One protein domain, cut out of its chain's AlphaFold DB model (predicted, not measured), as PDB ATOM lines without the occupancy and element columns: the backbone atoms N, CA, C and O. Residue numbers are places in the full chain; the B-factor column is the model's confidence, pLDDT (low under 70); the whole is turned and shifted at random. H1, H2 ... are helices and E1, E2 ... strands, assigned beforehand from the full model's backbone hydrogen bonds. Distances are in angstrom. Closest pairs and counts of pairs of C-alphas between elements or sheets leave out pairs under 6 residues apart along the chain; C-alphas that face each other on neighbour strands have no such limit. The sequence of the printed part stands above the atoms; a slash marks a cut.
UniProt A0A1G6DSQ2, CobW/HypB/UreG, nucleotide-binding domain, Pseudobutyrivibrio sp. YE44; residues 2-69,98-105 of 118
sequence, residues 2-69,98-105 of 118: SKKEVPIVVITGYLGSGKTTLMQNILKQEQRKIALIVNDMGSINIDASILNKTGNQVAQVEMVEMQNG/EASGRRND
ATOM      1  N   SER A   2     221.498 199.657 161.416       53.47
ATOM      2  CA  SER A   2     220.519 200.575 162.006       53.47
ATOM      3  C   SER A   2     221.157 201.960 162.118       53.47
ATOM      4  O   SER A   2     222.276 202.095 162.612       53.47
ATOM      5  N   LYS A   3     220.481 202.986 161.601       58.72
ATOM      6  CA  LYS A   3     220.903 204.378 161.771       58.72
ATOM      7  C   LYS A   3     220.906 204.651 163.280       58.72
ATOM      8  O   LYS A   3     219.878 204.458 163.921       58.72
ATOM      9  N   LYS A   4     222.060 204.997 163.859       70.50
ATOM     10  CA  LYS A   4     222.157 205.354 165.280       70.50
ATOM     11  C   LYS A   4     221.399 206.670 165.455       70.50
ATOM     12  O   LYS A   4     221.879 207.713 165.025       70.50
ATOM     13  N   GLU A   5     220.183 206.601 165.982       81.44
ATOM     14  CA  GLU A   5     219.398 207.791 166.303       81.44
ATOM     15  C   GLU A   5     219.974 208.428 167.572       81.44
ATOM     16  O   GLU A   5     220.161 207.744 168.580       81.44
ATOM     17  N   VAL A   6     220.283 209.725 167.515       86.25
ATOM     18  CA  VAL A   6     220.713 210.490 168.691       86.25
ATOM     19  C   VAL A   6     219.452 210.994 169.401       86.25
ATOM     20  O   VAL A   6     218.703 211.777 168.812       86.25
ATOM     21  N   PRO A   7     219.162 210.549 170.635       90.69
ATOM     22  CA  PRO A   7     217.980 210.992 171.360       90.69
ATOM     23  C   PRO A   7     218.089 212.473 171.737       90.69
ATOM     24  O   PRO A   7     219.130 212.935 172.207       90.69
ATOM     25  N   ILE A   8     216.974 213.190 171.585       88.62
ATOM     26  CA  ILE A   8     216.829 214.590 171.998       88.62
ATOM     27  C   ILE A   8     215.934 214.639 173.238       88.62
ATOM     28  O   ILE A   8     214.794 214.170 173.215       88.62
ATOM     29  N   VAL A   9     216.449 215.212 174.324       88.81
ATOM     30  CA  VAL A   9     215.763 215.361 175.609       88.81
ATOM     31  C   VAL A   9     215.479 216.837 175.847       88.81
ATOM     32  O   VAL A   9     216.395 217.631 176.042       88.81
ATOM     33  N   VAL A  10     214.202 217.207 175.862       85.38
ATOM     34  CA  VAL A  10     213.778 218.590 176.114       85.38
ATOM     35  C   VAL A  10     213.404 218.750 177.584       85.38
ATOM     36  O   VAL A  10     212.487 218.091 178.077       85.38
ATOM     37  N   ILE A  11     214.107 219.641 178.280       83.44
ATOM     38  CA  ILE A  11     213.840 220.032 179.663       83.44
ATOM     39  C   ILE A  11     213.042 221.331 179.631       83.44
ATOM     40  O   ILE A  11     213.534 222.375 179.210       83.44
ATOM     41  N   THR A  12     211.801 221.259 180.105       79.75
ATOM     42  CA  THR A  12     210.876 222.393 180.178       79.75
ATOM     43  C   THR A  12     210.367 222.607 181.601       79.75
ATOM     44  O   THR A  12     210.464 221.729 182.460       79.75
ATOM     45  N   GLY A  13     209.855 223.805 181.868       75.75
ATOM     46  CA  GLY A  13     209.386 224.241 183.175       75.75
ATOM     47  C   GLY A  13     209.414 225.759 183.318       75.75
ATOM     48  O   GLY A  13     210.094 226.466 182.565       75.75
ATOM     49  N   TYR A  14     208.692 226.261 184.316       77.06
ATOM     50  CA  TYR A  14     208.609 227.690 184.608       77.06
ATOM     51  C   TYR A  14     209.970 228.310 184.956       77.06
ATOM     52  O   TYR A  14     210.918 227.621 185.350       77.06
ATOM     53  N   LEU A  15     210.087 229.632 184.810       74.31
ATOM     54  CA  LEU A  15     211.248 230.367 185.313       74.31
ATOM     55  C   LEU A  15     211.421 230.089 186.817       74.31
ATOM     56  O   LEU A  15     210.450 230.103 187.570       74.31
ATOM     57  N   GLY A  16     212.650 229.786 187.239       75.19
ATOM     58  CA  GLY A  16     212.949 229.428 188.629       75.19
ATOM     59  C   GLY A  16     212.653 227.973 189.021       75.19
ATOM     60  O   GLY A  16     212.915 227.605 190.159       75.19
ATOM     61  N   SER A  17     212.187 227.105 188.111       81.56
ATOM     62  CA  SER A  17     211.925 225.684 188.423       81.56
ATOM     63  C   SER A  17     213.181 224.804 188.552       81.56
ATOM     64  O   SER A  17     213.064 223.590 188.683       81.56
ATOM     65  N   GLY A  18     214.384 225.385 188.456       82.31
ATOM     66  CA  GLY A  18     215.652 224.660 188.608       82.31
ATOM     67  C   GLY A  18     216.137 223.877 187.377       82.31
ATOM     68  O   GLY A  18     216.994 223.012 187.528       82.31
ATOM     69  N   LYS A  19     215.639 224.168 186.163       83.94
ATOM     70  CA  LYS A  19     216.061 223.494 184.909       83.94
ATOM     71  C   LYS A  19     217.576 223.546 184.691       83.94
ATOM     72  O   LYS A  19     218.217 222.511 184.537       83.94
ATOM     73  N   THR A  20     218.148 224.743 184.782       78.25
ATOM     74  CA  THR A  20     219.590 224.982 184.676       78.25
ATOM     75  C   THR A  20     220.385 224.189 185.720       78.25
ATOM     76  O   THR A  20     221.401 223.576 185.399       78.25
ATOM     77  N   THR A  21     219.900 224.126 186.966       82.94
ATOM     78  CA  THR A  21     220.523 223.328 188.037       82.94
ATOM     79  C   THR A  21     220.497 221.834 187.714       82.94
ATOM     80  O   THR A  21     221.493 221.142 187.923       82.94
ATOM     81  N   LEU A  22     219.390 221.329 187.162       84.69
ATOM     82  CA  LEU A  22     219.295 219.946 186.700       84.69
ATOM     83  C   LEU A  22     220.309 219.664 185.582       84.69
ATOM     84  O   LEU A  22     221.026 218.671 185.662       84.69
ATOM     85  N   MET A  23     220.427 220.547 184.589       82.81
ATOM     86  CA  MET A  23     221.388 220.386 183.489       82.81
ATOM     87  C   MET A  23     222.838 220.379 183.974       82.81
ATOM     88  O   MET A  23     223.624 219.536 183.547       82.81
ATOM     89  N   GLN A  24     223.187 221.253 184.919       81.25
ATOM     90  CA  GLN A  24     224.509 221.240 185.549       81.25
ATOM     91  C   GLN A  24     224.784 219.938 186.308       81.25
ATOM     92  O   GLN A  24     225.912 219.447 186.299       81.25
ATOM     93  N   ASN A  25     223.778 219.371 186.973       85.12
ATOM     94  CA  ASN A  25     223.930 218.097 187.673       85.12
ATOM     95  C   ASN A  25     224.078 216.924 186.696       85.12
ATOM     96  O   ASN A  25     224.937 216.074 186.923       85.12
ATOM     97  N   ILE A  26     223.326 216.923 185.589       85.19
ATOM     98  CA  ILE A  26     223.481 215.944 184.501       85.19
ATOM     99  C   ILE A  26     224.911 216.004 183.962       85.19
ATOM    100  O   ILE A  26     225.598 214.993 183.966       85.19
ATOM    101  N   LEU A  27     225.416 217.192 183.619       81.75
ATOM    102  CA  LEU A  27     226.792 217.384 183.142       81.75
ATOM    103  C   LEU A  27     227.874 216.804 184.058       81.75
ATOM    104  O   LEU A  27     228.913 216.363 183.578       81.75
ATOM    105  N   LYS A  28     227.658 216.856 185.376       82.12
ATOM    106  CA  LYS A  28     228.622 216.373 186.375       82.12
ATOM    107  C   LYS A  28     228.603 214.855 186.542       82.12
ATOM    108  O   LYS A  28     229.604 214.299 186.987       82.12
ATOM    109  N   GLN A  29     227.468 214.214 186.280       83.56
ATOM    110  CA  GLN A  29     227.249 212.789 186.550       83.56
ATOM    111  C   GLN A  29     227.254 211.934 185.283       83.56
ATOM    112  O   GLN A  29     227.487 210.729 185.357       83.56
ATOM    113  N   GLU A  30     226.982 212.545 184.135       83.81
ATOM    114  CA  GLU A  30     226.883 211.858 182.861       83.81
ATOM    115  C   GLU A  30     228.261 211.382 182.391       83.81
ATOM    116  O   GLU A  30     229.226 212.145 182.339       83.81
ATOM    117  N   GLN A  31     228.337 210.093 182.059       82.94
ATOM    118  CA  GLN A  31     229.547 209.453 181.527       82.94
ATOM    119  C   GLN A  31     229.516 209.352 180.004       82.94
ATOM    120  O   GLN A  31     230.548 209.122 179.377       82.94
ATOM    121  N   ARG A  32     228.325 209.500 179.418       84.88
ATOM    122  CA  ARG A  32     228.135 209.572 177.975       84.88
ATOM    123  C   ARG A  32     228.581 210.927 177.460       84.88
ATOM    124  O   ARG A  32     228.412 211.940 178.138       84.88
ATOM    125  N   LYS A  33     229.044 210.962 176.215       86.94
ATOM    126  CA  LYS A  33     229.320 212.232 175.547       86.94
ATOM    127  C   LYS A  33     227.998 212.877 175.135       86.94
ATOM    128  O   LYS A  33     227.331 212.408 174.213       86.94
ATOM    129  N   ILE A  34     227.610 213.946 175.821       88.31
ATOM    130  CA  ILE A  34     226.345 214.646 175.571       88.31
ATOM    131  C   ILE A  34     226.568 216.052 175.018       88.31
ATOM    132  O   ILE A  34     227.609 216.675 175.244       88.31
ATOM    133  N   ALA A  35     225.567 216.551 174.298       88.81
ATOM    134  CA  ALA A  35     225.488 217.940 173.872       88.81
ATOM    135  C   ALA A  35     224.360 218.662 174.608       88.81
ATOM    136  O   ALA A  35     223.311 218.072 174.865       88.81
ATOM    137  N   LEU A  36     224.562 219.936 174.928       85.31
ATOM    138  CA  LEU A  36     223.553 220.772 175.574       85.31
ATOM    139  C   LEU A  36     223.275 222.002 174.726       85.31
ATOM    140  O   LEU A  36     224.212 222.687 174.339       85.31
ATOM    141  N   ILE A  37     221.998 222.279 174.494       83.44
ATOM    142  CA  ILE A  37     221.493 223.520 173.916       83.44
ATOM    143  C   ILE A  37     220.773 224.275 175.029       83.44
ATOM    144  O   ILE A  37     219.842 223.743 175.637       83.44
ATOM    145  N   VAL A  38     221.209 225.498 175.316       76.69
ATOM    146  CA  VAL A  38     220.678 226.313 176.419       76.69
ATOM    147  C   VAL A  38     220.177 227.649 175.897       76.69
ATOM    148  O   VAL A  38     220.821 228.238 175.031       76.69
ATOM    149  N   ASN A  39     219.045 228.113 176.433       71.69
ATOM    150  CA  ASN A  39     218.523 229.451 176.173       71.69
ATOM    151  C   ASN A  39     219.243 230.489 177.060       71.69
ATOM    152  O   ASN A  39     219.330 230.300 178.272       71.69
ATOM    153  N   ASP A  40     219.712 231.597 176.483       62.72
ATOM    154  CA  ASP A  40     220.589 232.604 177.117       62.72
ATOM    155  C   ASP A  40     219.939 233.456 178.239       62.72
ATOM    156  O   ASP A  40     220.560 234.332 178.832       62.72
ATOM    157  N   MET A  41     218.693 233.193 178.639       50.88
ATOM    158  CA  MET A  41     218.064 233.954 179.737       50.88
ATOM    159  C   MET A  41     218.604 233.614 181.139       50.88
ATOM    160  O   MET A  41     218.244 234.266 182.121       50.88
ATOM    161  N   GLY A  42     219.470 232.608 181.258       53.19
ATOM    162  CA  GLY A  42     220.138 232.249 182.502       53.19
ATOM    163  C   GLY A  42     221.486 231.630 182.193       53.19
ATOM    164  O   GLY A  42     221.573 230.423 182.007       53.19
ATOM    165  N   SER A  43     222.526 232.461 182.121       53.94
ATOM    166  CA  SER A  43     223.890 232.061 181.779       53.94
ATOM    167  C   SER A  43     224.304 230.822 182.579       53.94
ATOM    168  O   SER A  43     224.600 230.902 183.778       53.94
ATOM    169  N   ILE A  44     224.317 229.646 181.939       59.31
ATOM    170  CA  ILE A  44     224.906 228.471 182.567       59.31
ATOM    171  C   ILE A  44     226.414 228.719 182.559       59.31
ATOM    172  O   ILE A  44     227.085 228.517 181.551       59.31
ATOM    173  N   ASN A  45     226.952 229.169 183.691       60.59
ATOM    174  CA  ASN A  45     228.392 229.206 183.928       60.59
ATOM    175  C   ASN A  45     228.893 227.763 184.069       60.59
ATOM    176  O   ASN A  45     229.053 227.244 185.175       60.59
ATOM    177  N   ILE A  46     229.039 227.072 182.939       65.12
ATOM    178  CA  ILE A  46     229.559 225.709 182.889       65.12
ATOM    179  C   ILE A  46     231.072 225.798 183.024       65.12
ATOM    180  O   ILE A  46     231.751 226.390 182.189       65.12
ATOM    181  N   ASP A  47     231.598 225.198 184.085       66.19
ATOM    182  CA  ASP A  47     233.035 225.106 184.305       66.19
ATOM    183  C   ASP A  47     233.679 224.278 183.180       66.19
ATOM    184  O   ASP A  47     233.349 223.104 182.983       66.19
ATOM    185  N   ALA A  48     234.623 224.882 182.451       66.94
ATOM    186  CA  ALA A  48     235.384 224.224 181.390       66.94
ATOM    187  C   ALA A  48     236.087 222.943 181.882       66.94
ATOM    188  O   ALA A  48     236.274 221.991 181.123       66.94
ATOM    189  N   SER A  49     236.413 222.872 183.175       66.75
ATOM    190  CA  SER A  49     236.988 221.691 183.822       66.75
ATOM    191  C   SER A  49     236.035 220.492 183.816       66.75
ATOM    192  O   SER A  49     236.493 219.352 183.764       66.75
ATOM    193  N   ILE A  50     234.718 220.726 183.867       67.94
ATOM    194  CA  ILE A  50     233.693 219.671 183.798       67.94
ATOM    195  C   ILE A  50     233.580 219.149 182.363       67.94
ATOM    196  O   ILE A  50     233.546 217.935 182.156       67.94
ATOM    197  N   LEU A  51     233.598 220.048 181.373       71.62
ATOM    198  CA  LEU A  51     233.529 219.690 179.952       71.62
ATOM    199  C   LEU A  51     234.749 218.878 179.513       71.62
ATOM    200  O   LEU A  51     234.601 217.829 178.891       71.62
ATOM    201  N   ASN A  52     235.947 219.286 179.933       69.75
ATOM    202  CA  ASN A  52     237.187 218.586 179.591       69.75
ATOM    203  C   ASN A  52     237.272 217.174 180.191       69.75
ATOM    204  O   ASN A  52     237.869 216.289 179.586       69.75
ATOM    205  N   LYS A  53     236.673 216.942 181.367       70.00
ATOM    206  CA  LYS A  53     236.673 215.617 182.015       70.00
ATOM    207  C   LYS A  53     235.724 214.621 181.358       70.00
ATOM    208  O   LYS A  53     235.970 213.423 181.430       70.00
ATOM    209  N   THR A  54     234.639 215.113 180.773       69.88
ATOM    210  CA  THR A  54     233.529 214.290 180.265       69.88
ATOM    211  C   THR A  54     233.479 214.238 178.738       69.88
ATOM    212  O   THR A  54     232.785 213.401 178.173       69.88
ATOM    213  N   GLY A  55     234.216 215.118 178.051       76.81
ATOM    214  CA  GLY A  55     234.127 215.278 176.599       76.81
ATOM    215  C   GLY A  55     232.806 215.904 176.141       76.81
ATOM    216  O   GLY A  55     232.491 215.846 174.951       76.81
ATOM    217  N   ASN A  56     232.033 216.479 177.068       81.75
ATOM    218  CA  ASN A  56     230.727 217.073 176.802       81.75
ATOM    219  C   ASN A  56     230.846 218.365 175.986       81.75
ATOM    220  O   ASN A  56     231.813 219.117 176.115       81.75
ATOM    221  N   GLN A  57     229.833 218.632 175.158       76.25
ATOM    222  CA  GLN A  57     229.747 219.828 174.320       76.25
ATOM    223  C   GLN A  57     228.589 220.722 174.767       76.25
ATOM    224  O   GLN A  57     227.527 220.241 175.162       76.25
ATOM    225  N   VAL A  58     228.786 222.036 174.686       72.88
ATOM    226  CA  VAL A  58     227.762 223.031 175.021       72.88
ATOM    227  C   VAL A  58     227.623 223.984 173.847       72.88
ATOM    228  O   VAL A  58     228.599 224.612 173.442       72.88
ATOM    229  N   ALA A  59     226.404 224.094 173.341       70.94
ATOM    230  CA  ALA A  59     225.969 225.109 172.405       70.94
ATOM    231  C   ALA A  59     225.030 226.079 173.133       70.94
ATOM    232  O   ALA A  59     224.114 225.671 173.850       70.94
ATOM    233  N   GLN A  60     225.264 227.374 172.965       69.06
ATOM    234  CA  GLN A  60     224.355 228.408 173.452       69.06
ATOM    235  C   GLN A  60     223.507 228.858 172.268       69.06
ATOM    236  O   GLN A  60     224.055 229.231 171.233       69.06
ATOM    237  N   VAL A  61     222.186 228.763 172.408       65.81
ATOM    238  CA  VAL A  61     221.236 229.191 171.377       65.81
ATOM    239  C   VAL A  61     220.344 230.247 172.001       65.81
ATOM    240  O   VAL A  61     219.619 229.981 172.957       65.81
ATOM    241  N   GLU A  62     220.397 231.460 171.465       59.44
ATOM    242  CA  GLU A  62     219.584 232.570 171.947       59.44
ATOM    243  C   GLU A  62     218.131 232.370 171.490       59.44
ATOM    244  O   GLU A  62     217.756 232.695 170.365       59.44
ATOM    245  N   MET A  63     217.283 231.799 172.352       60.88
ATOM    246  CA  MET A  63     215.854 231.700 172.060       60.88
ATOM    247  C   MET A  63     215.164 232.967 172.560       60.88
ATOM    248  O   MET A  63     214.789 233.082 173.731       60.88
ATOM    249  N   VAL A  64     214.973 233.928 171.656       54.62
ATOM    250  CA  VAL A  64     214.240 235.158 171.973       54.62
ATOM    251  C   VAL A  64     212.788 234.824 172.302       54.62
ATOM    252  O   VAL A  64     212.056 234.198 171.530       54.62
ATOM    253  N   GLU A  65     212.365 235.265 173.481       54.59
ATOM    254  CA  GLU A  65     211.032 235.016 173.992       54.59
ATOM    255  C   GLU A  65     209.997 235.835 173.216       54.59
ATOM    256  O   GLU A  65     209.968 237.068 173.232       54.59
ATOM    257  N   MET A  66     209.127 235.117 172.519       51.16
ATOM    258  CA  MET A  66     208.080 235.670 171.678       51.16
ATOM    259  C   MET A  66     207.048 236.431 172.513       51.16
ATOM    260  O   MET A  66     206.198 235.833 173.170       51.16
ATOM    261  N   GLN A  67     207.097 237.766 172.488       43.81
ATOM    262  CA  GLN A  67     206.134 238.573 173.240       43.81
ATOM    263  C   GLN A  67     204.720 238.573 172.639       43.81
ATOM    264  O   GLN A  67     203.808 238.947 173.360       43.81
ATOM    265  N   ASN A  68     204.499 238.117 171.395       41.34
ATOM    266  CA  ASN A  68     203.178 238.151 170.742       41.34
ATOM    267  C   ASN A  68     202.955 237.039 169.682       41.34
ATOM    268  O   ASN A  68     202.700 237.320 168.515       41.34
ATOM    269  N   GLY A  69     202.998 235.765 170.085       45.97
ATOM    270  CA  GLY A  69     202.173 234.719 169.449       45.97
ATOM    271  C   GLY A  69     202.580 234.127 168.090       45.97
ATOM    272  O   GLY A  69     201.833 233.296 167.583       45.97
ATOM    273  N   GLU A  98     217.443 222.977 176.946       80.38
ATOM    274  CA  GLU A  98     216.684 223.835 177.860       80.38
ATOM    275  C   GLU A  98     215.669 224.674 177.080       80.38
ATOM    276  O   GLU A  98     216.053 225.511 176.265       80.38
ATOM    277  N   ALA A  99     214.379 224.500 177.368       74.25
ATOM    278  CA  ALA A  99     213.321 225.391 176.899       74.25
ATOM    279  C   ALA A  99     212.684 226.128 178.091       74.25
ATOM    280  O   ALA A  99     212.345 225.524 179.117       74.25
ATOM    281  N   SER A 100     212.505 227.446 177.980       67.31
ATOM    282  CA  SER A 100     211.786 228.245 178.975       67.31
ATOM    283  C   SER A 100     210.274 228.134 178.762       67.31
ATOM    284  O   SER A 100     209.760 228.464 177.700       67.31
ATOM    285  N   GLY A 101     209.537 227.699 179.786       58.12
ATOM    286  CA  GLY A 101     208.075 227.748 179.772       58.12
ATOM    287  C   GLY A 101     207.568 229.049 180.394       58.12
ATOM    288  O   GLY A 101     207.752 229.268 181.596       58.12
ATOM    289  N   ARG A 102     206.879 229.906 179.626       53.28
ATOM    290  CA  ARG A 102     205.983 230.914 180.226       53.28
ATOM    291  C   ARG A 102     204.714 230.244 180.746       53.28
ATOM    292  O   ARG A 102     204.382 229.125 180.368       53.28
ATOM    293  N   ARG A 103     203.962 230.972 181.581       44.12
ATOM    294  CA  ARG A 103     202.661 230.615 182.194       44.12
ATOM    295  C   ARG A 103     201.565 230.121 181.223       44.12
ATOM    296  O   ARG A 103     200.455 229.877 181.676       44.12
ATOM    297  N   ASN A 104     201.848 229.997 179.924       43.12
ATOM    298  CA  ASN A 104     200.905 229.578 178.894       43.12
ATOM    299  C   ASN A 104     201.583 228.862 177.705       43.12
ATOM    300  O   ASN A 104     201.219 229.107 176.557       43.12
ATOM    301  N   ASP A 105     202.607 228.038 177.947       44.81
ATOM    302  CA  ASP A 105     203.312 227.360 176.856       44.81
ATOM    303  C   ASP A 105     202.730 225.965 176.565       44.81
ATOM    304  O   ASP A 105     202.758 225.051 177.392       44.81
TER     305      ASP A 105
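This is residues 2 to 69 and 98 to 105 of the 118 residues of the protein "CobW/HypB/UreG, nucleotide-binding domain" of Pseudobutyrivibrio sp. YE44 (UniProt A0A1G6DSQ2). Two parallel strands side by side, E2 and E3, make a small wall; H1 lies over one face of it, nearest E2, and H2 lies on that same side, by the end where E3 begins. E1 runs beside E2 across a gap, with Glu 98 between them, and residues 2 to 7 make a tail leading in to E1. The 76 printed residues hold E1, H1, E2, H2 and E3 in that order, two helices and three strands, with 33 residues in these elements, under half; the class is mixed, helices and strands. The whole is only just loose, close to compact, with a radius of gyration of the C-alphas of 13.8 A, and a flat outline of 40 by 35 by 19 A.

E1 is residues 8 to 11, 9.9 A long, beginning at C-alpha 8 (216.829, 214.590, 171.998). H1 is residues 19 to 29, 15.6 A. E2 is residues 34 to 39, 16.8 A. H2 is residues 48 to 54, 10.2 A. E3 is residues 57 to 61, 13.0 A, ending at C-alpha 61 (221.236, 229.191, 171.377).

E1 pairs with no named strand and is near E2. H1 is near E2 as well. E2 and E3 are parallel at 21 degrees, with N 59 and O 36 within hydrogen-bond range at 2.8 A. E2, H2 and E3 form a strand-helix-strand unit, two parallel neighbour strands with a helix between, its crossover right-handed. H1 and H2 touch, closest at the C-alphas of Lys 28 and Ile 50, 6.6 A, at a steep tilt of 54 degrees, the same way. In H1 and H2 every O i to N i+4 pair is within hydrogen-bond range. E1 is apart from H2 and E3.

The C-alphas farthest apart, of Ser 2 and Asn 68, are 42.3 A apart. Residues 70 to 97 are not printed, with 20.0 A between C-alphas 69 and 98. No link between named elements is long. Mean pLDDT of the printed part is 71.4; 31 residues are under 70, among them 40 to 50, 60 to 69 and 100 to 105.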